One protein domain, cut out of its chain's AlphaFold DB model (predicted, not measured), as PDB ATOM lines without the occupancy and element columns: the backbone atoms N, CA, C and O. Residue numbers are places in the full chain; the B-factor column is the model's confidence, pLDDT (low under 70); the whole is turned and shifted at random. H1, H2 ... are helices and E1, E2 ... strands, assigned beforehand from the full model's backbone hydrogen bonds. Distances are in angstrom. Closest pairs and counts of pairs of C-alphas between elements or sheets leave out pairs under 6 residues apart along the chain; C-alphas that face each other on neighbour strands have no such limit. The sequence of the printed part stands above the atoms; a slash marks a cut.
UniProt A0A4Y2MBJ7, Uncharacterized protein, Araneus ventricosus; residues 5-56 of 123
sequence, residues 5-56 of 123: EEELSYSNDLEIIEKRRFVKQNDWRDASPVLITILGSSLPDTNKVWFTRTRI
ATOM      1  N   GLU A   5      76.680  -9.528 -17.426       89.19
ATOM      2  CA  GLU A   5      78.090  -9.896 -17.630       89.19
ATOM      3  C   GLU A   5      78.818 -10.104 -16.306       89.19
ATOM      4  O   GLU A   5      79.424 -11.149 -16.085       89.19
ATOM      5  N   GLU A   6      78.715  -9.129 -15.402       90.69
ATOM      6  CA  GLU A   6      79.345  -9.202 -14.085       90.69
ATOM      7  C   GLU A   6      78.835 -10.407 -13.293       90.69
ATOM      8  O   GLU A   6      79.600 -11.077 -12.603       90.69
ATOM      9  N   GLU A   7      77.534 -10.689 -13.389       91.25
ATOM     10  CA  GLU A   7      76.938 -11.841 -12.726       91.25
ATOM     11  C   GLU A   7      77.446 -13.155 -13.314       91.25
ATOM     12  O   GLU A   7      77.920 -13.991 -12.548       91.25
ATOM     13  N   LEU A   8      77.397 -13.311 -14.639       90.56
ATOM     14  CA  LEU A   8      77.853 -14.518 -15.327       90.56
ATOM     15  C   LEU A   8      79.334 -14.796 -15.070       90.56
ATOM     16  O   LEU A   8      79.695 -15.944 -14.817       90.56
ATOM     17  N   SER A   9      80.170 -13.757 -15.122       91.19
ATOM     18  CA  SER A   9      81.606 -13.870 -14.876       91.19
ATOM     19  C   SER A   9      81.876 -14.314 -13.439       91.19
ATOM     20  O   SER A   9      82.545 -15.322 -13.220       91.19
ATOM     21  N   TYR A  10      81.265 -13.642 -12.457       91.69
ATOM     22  CA  TYR A  10      81.461 -13.956 -11.041       91.69
ATOM     23  C   TYR A  10      80.907 -15.331 -10.643       91.69
ATOM     24  O   TYR A  10      81.518 -16.041  -9.848       91.69
ATOM     25  N   SER A  11      79.726 -15.708 -11.139       91.69
ATOM     26  CA  SER A  11      79.030 -16.913 -10.672       91.69
ATOM     27  C   SER A  11      79.521 -18.207 -11.320       91.69
ATOM     28  O   SER A  11      79.243 -19.282 -10.777       91.69
ATOM     29  N   ASN A  12      80.249 -18.107 -12.436       90.12
ATOM     30  CA  ASN A  12      80.731 -19.247 -13.216       90.12
ATOM     31  C   ASN A  12      82.249 -19.279 -13.422       90.12
ATOM     32  O   ASN A  12      82.719 -20.226 -14.044       90.12
ATOM     33  N   ASP A  13      82.991 -18.283 -12.923       90.50
ATOM     34  CA  ASP A  13      84.435 -18.137 -13.159       90.50
ATOM     35  C   ASP A  13      84.767 -18.097 -14.663       90.50
ATOM     36  O   ASP A  13      85.580 -18.859 -15.183       90.50
ATOM     37  N   LEU A  14      84.043 -17.238 -15.391       90.06
ATOM     38  CA  LEU A  14      84.161 -17.091 -16.843       90.06
ATOM     39  C   LEU A  14      84.744 -15.729 -17.207       90.06
ATOM     40  O   LEU A  14      84.310 -14.691 -16.698       90.06
ATOM     41  N   GLU A  15      85.663 -15.726 -18.166       92.75
ATOM     42  CA  GLU A  15      86.160 -14.505 -18.790       92.75
ATOM     43  C   GLU A  15      85.268 -14.139 -19.982       92.75
ATOM     44  O   GLU A  15      85.264 -14.811 -21.014       92.75
ATOM     45  N   ILE A  16      84.478 -13.075 -19.831       92.69
ATOM     46  CA  ILE A  16      83.592 -12.577 -20.886       92.69
ATOM     47  C   ILE A  16      84.362 -11.586 -21.755       92.69
ATOM     48  O   ILE A  16      84.828 -10.560 -21.269       92.69
ATOM     49  N   ILE A  17      84.460 -11.885 -23.048       94.50
ATOM     50  CA  ILE A  17      85.144 -11.041 -24.037       94.50
ATOM     51  C   ILE A  17      84.168 -10.049 -24.670       94.50
ATOM     52  O   ILE A  17      84.520  -8.908 -24.962       94.50
ATOM     53  N   GLU A  18      82.942 -10.497 -24.937       93.44
ATOM     54  CA  GLU A  18      81.971  -9.705 -25.685       93.44
ATOM     55  C   GLU A  18      80.544 -10.017 -25.245       93.44
ATOM     56  O   GLU A  18      80.186 -11.164 -24.964       93.44
ATOM     57  N   LYS A  19      79.700  -8.986 -25.282       91.12
ATOM     58  CA  LYS A  19      78.250  -9.108 -25.208       91.12
ATOM     59  C   LYS A  19      77.593  -8.364 -26.349       91.12
ATOM     60  O   LYS A  19      77.816  -7.175 -26.567       91.12
ATOM     61  N   ARG A  20      76.651  -9.044 -26.994       91.19
ATOM     62  CA  ARG A  20      75.804  -8.474 -28.034       91.19
ATOM     63  C   ARG A  20      74.337  -8.727 -27.729       91.19
ATOM     64  O   ARG A  20      73.914  -9.866 -27.571       91.19
ATOM     65  N   ARG A  21      73.526  -7.669 -27.697       87.56
ATOM     66  CA  ARG A  21      72.067  -7.774 -27.535       87.56
ATOM     67  C   ARG A  21      71.376  -7.757 -28.899       87.56
ATOM     68  O   ARG A  21      71.675  -6.907 -29.737       87.56
ATOM     69  N   PHE A  22      70.430  -8.667 -29.110       86.50
ATOM     70  CA  PHE A  22      69.590  -8.691 -30.306       86.50
ATOM     71  C   PHE A  22      68.302  -7.919 -30.039       86.50
ATOM     72  O   PHE A  22      67.369  -8.440 -29.439       86.50
ATOM     73  N   VAL A  23      68.256  -6.660 -30.472       82.00
ATOM     74  CA  VAL A  23      67.067  -5.812 -30.319       82.00
ATOM     75  C   VAL A  23      66.227  -5.898 -31.590       82.00
ATOM     76  O   VAL A  23      66.719  -5.604 -32.681       82.00
ATOM     77  N   LYS A  24      64.958  -6.291 -31.464       75.25
ATOM     78  CA  LYS A  24      63.978  -6.214 -32.555       75.25
ATOM     79  C   LYS A  24      63.281  -4.849 -32.516       75.25
ATOM     80  O   LYS A  24      63.107  -4.278 -31.439       75.25
ATOM     81  N   GLN A  25      62.859  -4.310 -33.665       61.81
ATOM     82  CA  GLN A  25      61.944  -3.158 -33.663       61.81
ATOM     83  C   GLN A  25      60.684  -3.550 -32.869       61.81
ATOM     84  O   GLN A  25      60.085  -4.578 -33.174       61.81
ATOM     85  N   ASN A  26      60.325  -2.750 -31.858       66.88
ATOM     86  CA  ASN A  26      59.262  -2.964 -30.858       66.88
ATOM     87  C   ASN A  26      59.518  -3.949 -29.703       66.88
ATOM     88  O   ASN A  26      58.593  -4.176 -28.925       66.88
ATOM     89  N   ASP A  27      60.723  -4.493 -29.520       65.50
ATOM     90  CA  ASP A  27      60.977  -5.324 -28.336       65.50
ATOM     91  C   ASP A  27      61.310  -4.488 -27.094       65.50
ATOM     92  O   ASP A  27      62.086  -3.526 -27.146       65.50
ATOM     93  N   TRP A  28      60.754  -4.892 -25.950       65.25
ATOM     94  CA  TRP A  28      61.167  -4.371 -24.650       65.25
ATOM     95  C   TRP A  28      62.631  -4.757 -24.430       65.25
ATOM     96  O   TRP A  28      62.982  -5.940 -24.452       65.25
ATOM     97  N   ARG A  29      63.504  -3.758 -24.234       63.66
ATOM     98  CA  ARG A  29      64.965  -3.957 -24.180       63.66
ATOM     99  C   ARG A  29      65.386  -5.033 -23.177       63.66
ATOM    100  O   ARG A  29      66.360  -5.739 -23.439       63.66
ATOM    101  N   ASP A  30      64.638  -5.193 -22.089       68.19
ATOM    102  CA  ASP A  30      64.961  -6.111 -20.994       68.19
ATOM    103  C   ASP A  30      64.690  -7.589 -21.324       68.19
ATOM    104  O   ASP A  30      65.378  -8.457 -20.792       68.19
ATOM    105  N   ALA A  31      63.779  -7.888 -22.257       75.56
ATOM    106  CA  ALA A  31      63.463  -9.256 -22.690       75.56
ATOM    107  C   ALA A  31      64.238  -9.698 -23.949       75.56
ATOM    108  O   ALA A  31      64.074 -10.818 -24.432       75.56
ATOM    109  N   SER A  32      65.080  -8.819 -24.499       81.62
ATOM    110  CA  SER A  32      65.838  -9.099 -25.718       81.62
ATOM    111  C   SER A  32      66.899 -10.188 -25.493       81.62
ATOM    112  O   SER A  32      67.654 -10.094 -24.518       81.62
ATOM    113  N   PRO A  33      67.034 -11.173 -26.403       87.25
ATOM    114  CA  PRO A  33      68.098 -12.167 -26.340       87.25
ATOM    115  C   PRO A  33      69.493 -11.530 -26.364       87.25
ATOM    116  O   PRO A  33      69.716 -10.495 -27.000       87.25
ATOM    117  N   VAL A  34      70.447 -12.179 -25.699       88.56
ATOM    118  CA  VAL A  34      71.839 -11.730 -25.597       88.56
ATOM    119  C   VAL A  34      72.770 -12.868 -26.017       88.56
ATOM    120  O   VAL A  34      72.585 -14.004 -25.594       88.56
ATOM    121  N   LEU A  35      73.762 -12.552 -26.846       91.50
ATOM    122  CA  LEU A  35      74.912 -13.399 -27.145       91.50
ATOM    123  C   LEU A  35      76.078 -12.973 -26.252       91.50
ATOM    124  O   LEU A  35      76.393 -11.784 -26.190       91.50
ATOM    125  N   ILE A  36      76.697 -13.942 -25.585       90.38
ATOM    126  CA  ILE A  36      77.877 -13.757 -24.738       90.38
ATOM    127  C   ILE A  36      79.016 -14.584 -25.335       90.38
ATOM    128  O   ILE A  36      78.838 -15.776 -25.585       90.38
ATOM    129  N   THR A  37      80.170 -13.955 -25.543       91.94
ATOM    130  CA  THR A  37      81.402 -14.610 -25.993       91.94
ATOM    131  C   THR A  37      82.322 -14.785 -24.793       91.94
ATOM    132  O   THR A  37      82.647 -13.811 -24.115       91.94
ATOM    133  N   ILE A  38      82.737 -16.022 -24.533       91.50
ATOM    134  CA  ILE A  38      83.560 -16.402 -23.380       91.50
ATOM    135  C   ILE A  38      84.927 -16.868 -23.883       91.50
ATOM    136  O   ILE A  38      84.990 -17.625 -24.856       91.50
ATOM    137  N   LEU A  39      86.008 -16.454 -23.221       93.62
ATOM    138  CA  LEU A  39      87.331 -17.024 -23.452       93.62
ATOM    139  C   LEU A  39      87.431 -18.380 -22.751       93.62
ATOM    140  O   LEU A  39      87.195 -18.489 -21.551       93.62
ATOM    141  N   GLY A  40      87.802 -19.425 -23.487       88.94
ATOM    142  CA  GLY A  40      87.995 -20.743 -22.894       88.94
ATOM    143  C   GLY A  40      88.319 -21.827 -23.911       88.94
ATOM    144  O   GLY A  40      88.170 -21.645 -25.118       88.94
ATOM    145  N   SER A  41      88.766 -22.974 -23.404       87.81
ATOM    146  CA  SER A  41      89.067 -24.179 -24.190       87.81
ATOM    147  C   SER A  41      87.962 -25.239 -24.127       87.81
ATOM    148  O   SER A  41      87.995 -26.206 -24.886       87.81
ATOM    149  N   SER A  42      86.977 -25.068 -23.243       83.50
ATOM    150  CA  SER A  42      85.864 -25.997 -23.040       83.50
ATOM    151  C   SER A  42      84.583 -25.257 -22.672       83.50
ATOM    152  O   SER A  42      84.628 -24.235 -21.989       83.50
ATOM    153  N   LEU A  43      83.436 -25.806 -23.078       79.75
ATOM    154  CA  LEU A  43      82.127 -25.329 -22.636       79.75
ATOM    155  C   LEU A  43      81.781 -25.936 -21.265       79.75
ATOM    156  O   LEU A  43      81.961 -27.142 -21.090       79.75
ATOM    157  N   PRO A  44      81.270 -25.146 -20.306       83.75
ATOM    158  CA  PRO A  44      80.762 -25.688 -19.052       83.75
ATOM    159  C   PRO A  44      79.490 -26.521 -19.275       83.75
ATOM    160  O   PRO A  44      78.665 -26.201 -20.124       83.75
ATOM    161  N   ASP A  45      79.259 -27.546 -18.454       84.38
ATOM    162  CA  ASP A  45      78.014 -28.334 -18.528       84.38
ATOM    163  C   ASP A  45      76.784 -27.528 -18.068       84.38
ATOM    164  O   ASP A  45      75.647 -27.739 -18.507       84.38
ATOM    165  N   THR A  46      76.998 -26.593 -17.140       89.25
ATOM    166  CA  THR A  46      75.949 -25.751 -16.561       89.25
ATOM    167  C   THR A  46      76.454 -24.346 -16.304       89.25
ATOM    168  O   THR A  46      77.540 -24.197 -15.752       89.25
ATOM    169  N   ASN A  47      75.604 -23.356 -16.563       89.31
ATOM    170  CA  ASN A  47      75.806 -21.975 -16.151       89.31
ATOM    171  C   ASN A  47      74.829 -21.605 -15.040       89.31
ATOM    172  O   ASN A  47      73.640 -21.923 -15.085       89.31
ATOM    173  N   LYS A  48      75.331 -20.903 -14.040       92.06
ATOM    174  CA  LYS A  48      74.555 -20.213 -13.031       92.06
ATOM    175  C   LYS A  48      74.253 -18.809 -13.533       92.06
ATOM    176  O   LYS A  48      75.146 -18.098 -13.969       92.06
ATOM    177  N   VAL A  49      72.983 -18.446 -13.501       89.81
ATOM    178  CA  VAL A  49      72.505 -17.117 -13.858       89.81
ATOM    179  C   VAL A  49      71.587 -16.669 -12.727       89.81
ATOM    180  O   VAL A  49      70.493 -17.209 -12.535       89.81
ATOM    181  N   TRP A  50      72.083 -15.753 -11.904       88.75
ATOM    182  CA  TRP A  50      71.526 -15.376 -10.604       88.75
ATOM    183  C   TRP A  50      71.312 -16.595  -9.683       88.75
ATOM    184  O   TRP A  50      72.262 -17.226  -9.214       88.75
ATOM    185  N   PHE A  51      70.052 -16.919  -9.389       89.81
ATOM    186  CA  PHE A  51      69.659 -18.021  -8.508       89.81
ATOM    187  C   PHE A  51      69.320 -19.304  -9.276       89.81
ATOM    188  O   PHE A  51      68.976 -20.311  -8.661       89.81
ATOM    189  N   THR A  52      69.439 -19.287 -10.605       91.06
ATOM    190  CA  THR A  52      69.076 -20.409 -11.471       91.06
ATOM    191  C   THR A  52      70.328 -21.075 -12.015       91.06
ATOM    192  O   THR A  52      71.242 -20.407 -12.486       91.06
ATOM    193  N   ARG A  53      70.371 -22.410 -11.984       92.19
ATOM    194  CA  ARG A  53      71.377 -23.199 -12.700       92.19
ATOM    195  C   ARG A  53      70.742 -23.763 -13.966       92.19
ATOM    196  O   ARG A  53      69.795 -24.540 -13.889       92.19
ATOM    197  N   THR A  54      71.293 -23.400 -15.111       90.12
ATOM    198  CA  THR A  54      70.803 -23.767 -16.439       90.12
ATOM    199  C   THR A  54      71.832 -24.661 -17.118       90.12
ATOM    200  O   THR A  54      73.024 -24.364 -17.100       90.12
ATOM    201  N   ARG A  55      71.395 -25.775 -17.711       90.75
ATOM    202  CA  ARG A  55      72.277 -26.601 -18.550       90.75
ATOM    203  C   ARG A  55      72.586 -25.868 -19.844       90.75
ATOM    204  O   ARG A  55      71.678 -25.300 -20.449       90.75
ATOM    205  N   ILE A  56      73.845 -25.907 -20.269       86.12
ATOM    206  CA  ILE A  56      74.197 -25.400 -21.591       86.12
ATOM    207  C   ILE A  56      73.719 -26.421 -22.615       86.12
ATOM    208  O   ILE A  56      74.043 -27.604 -22.531       86.12
TER     209      ILE A  56
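Overview. This is residues 5 to 56 of the 123 residues of an uncharacterized protein of Araneus ventricosus (UniProt A0A4Y2MBJ7). Two separate antiparallel hairpins, a long one of E1 and E2 and a small one of E3 and E4, are bridged by one short helix, H1, which packs on E1 of the first and on E3 of the second. The far loop of the long hairpin, residues 22 to 33, draws the model out along its longest axis. The printed part has 52 residues, with one named helix and four named strands in the order H1, E1, E2, E3, E4; the sheets, E1 - E2 and E3 - E4, are each antiparallel, and the class is mixed, helices and strands. The whole is only just loose, close to compact, with a radius of gyration of the C-alphas of 12.3 A, and is elongated, spanning 36 by 23 by 18 A.

Along the chain. E1, residues 15 to 21, is the longest strand by residues and measures 17.9 A from first to last C-alpha; C-alpha 15 is at (86.160, -14.505, -18.790). E2, residues 34 to 39, measures 16.5 A. H1, residues 5 to 12, measures 10.7 A and begins with C-alpha 5 at (78.090, -9.896, -17.630). E3, residues 46 to 49, measures 9.7 A. E4, residues 52 to 55, measures 9.9 A and ends with C-alpha 55 at (72.277, -26.601, -18.550).

Arrangement. E1 and E2 form a hairpin, antiparallel, with 160 degrees between their directions. N 17 and O 37, 2.9 A apart, and N 35 and O 20, 2.8 A apart, are within hydrogen-bond range. H1 has 4 pairs of C-alphas within 8 A of E1, the closest being those of Ser 9 and Glu 15 at 6.0 A. H1 and E2 are only just apart, their closest C-alphas 8.1 A from each other. H1 has 8 pairs within 8 A of E3, the closest being the C-alphas of Ser 11 and Lys 48 at 6.0 A. E3 and E4 form the second hairpin, antiparallel at 151 degrees, with N 47 and O 54 within hydrogen-bond range at 2.8 A. E4 is apart from H1, E1 and E2, and E3 is apart from E1 and E2. In H1 every O i to N i+4 pair is within hydrogen-bond range.

Size, cuts and confidence. The two C-alphas farthest apart, those of Asn 26 and Ser 41, are 37.2 A from each other. The printed part has no cut. The link from E1 to E2 is long, with 12 residues; that from E2 to E3 is short, with 6, and the links from H1 to E1 and from E3 to E4 are tight. The mean pLDDT of the printed part is 86.0, and residues 25 to 30 are under 70.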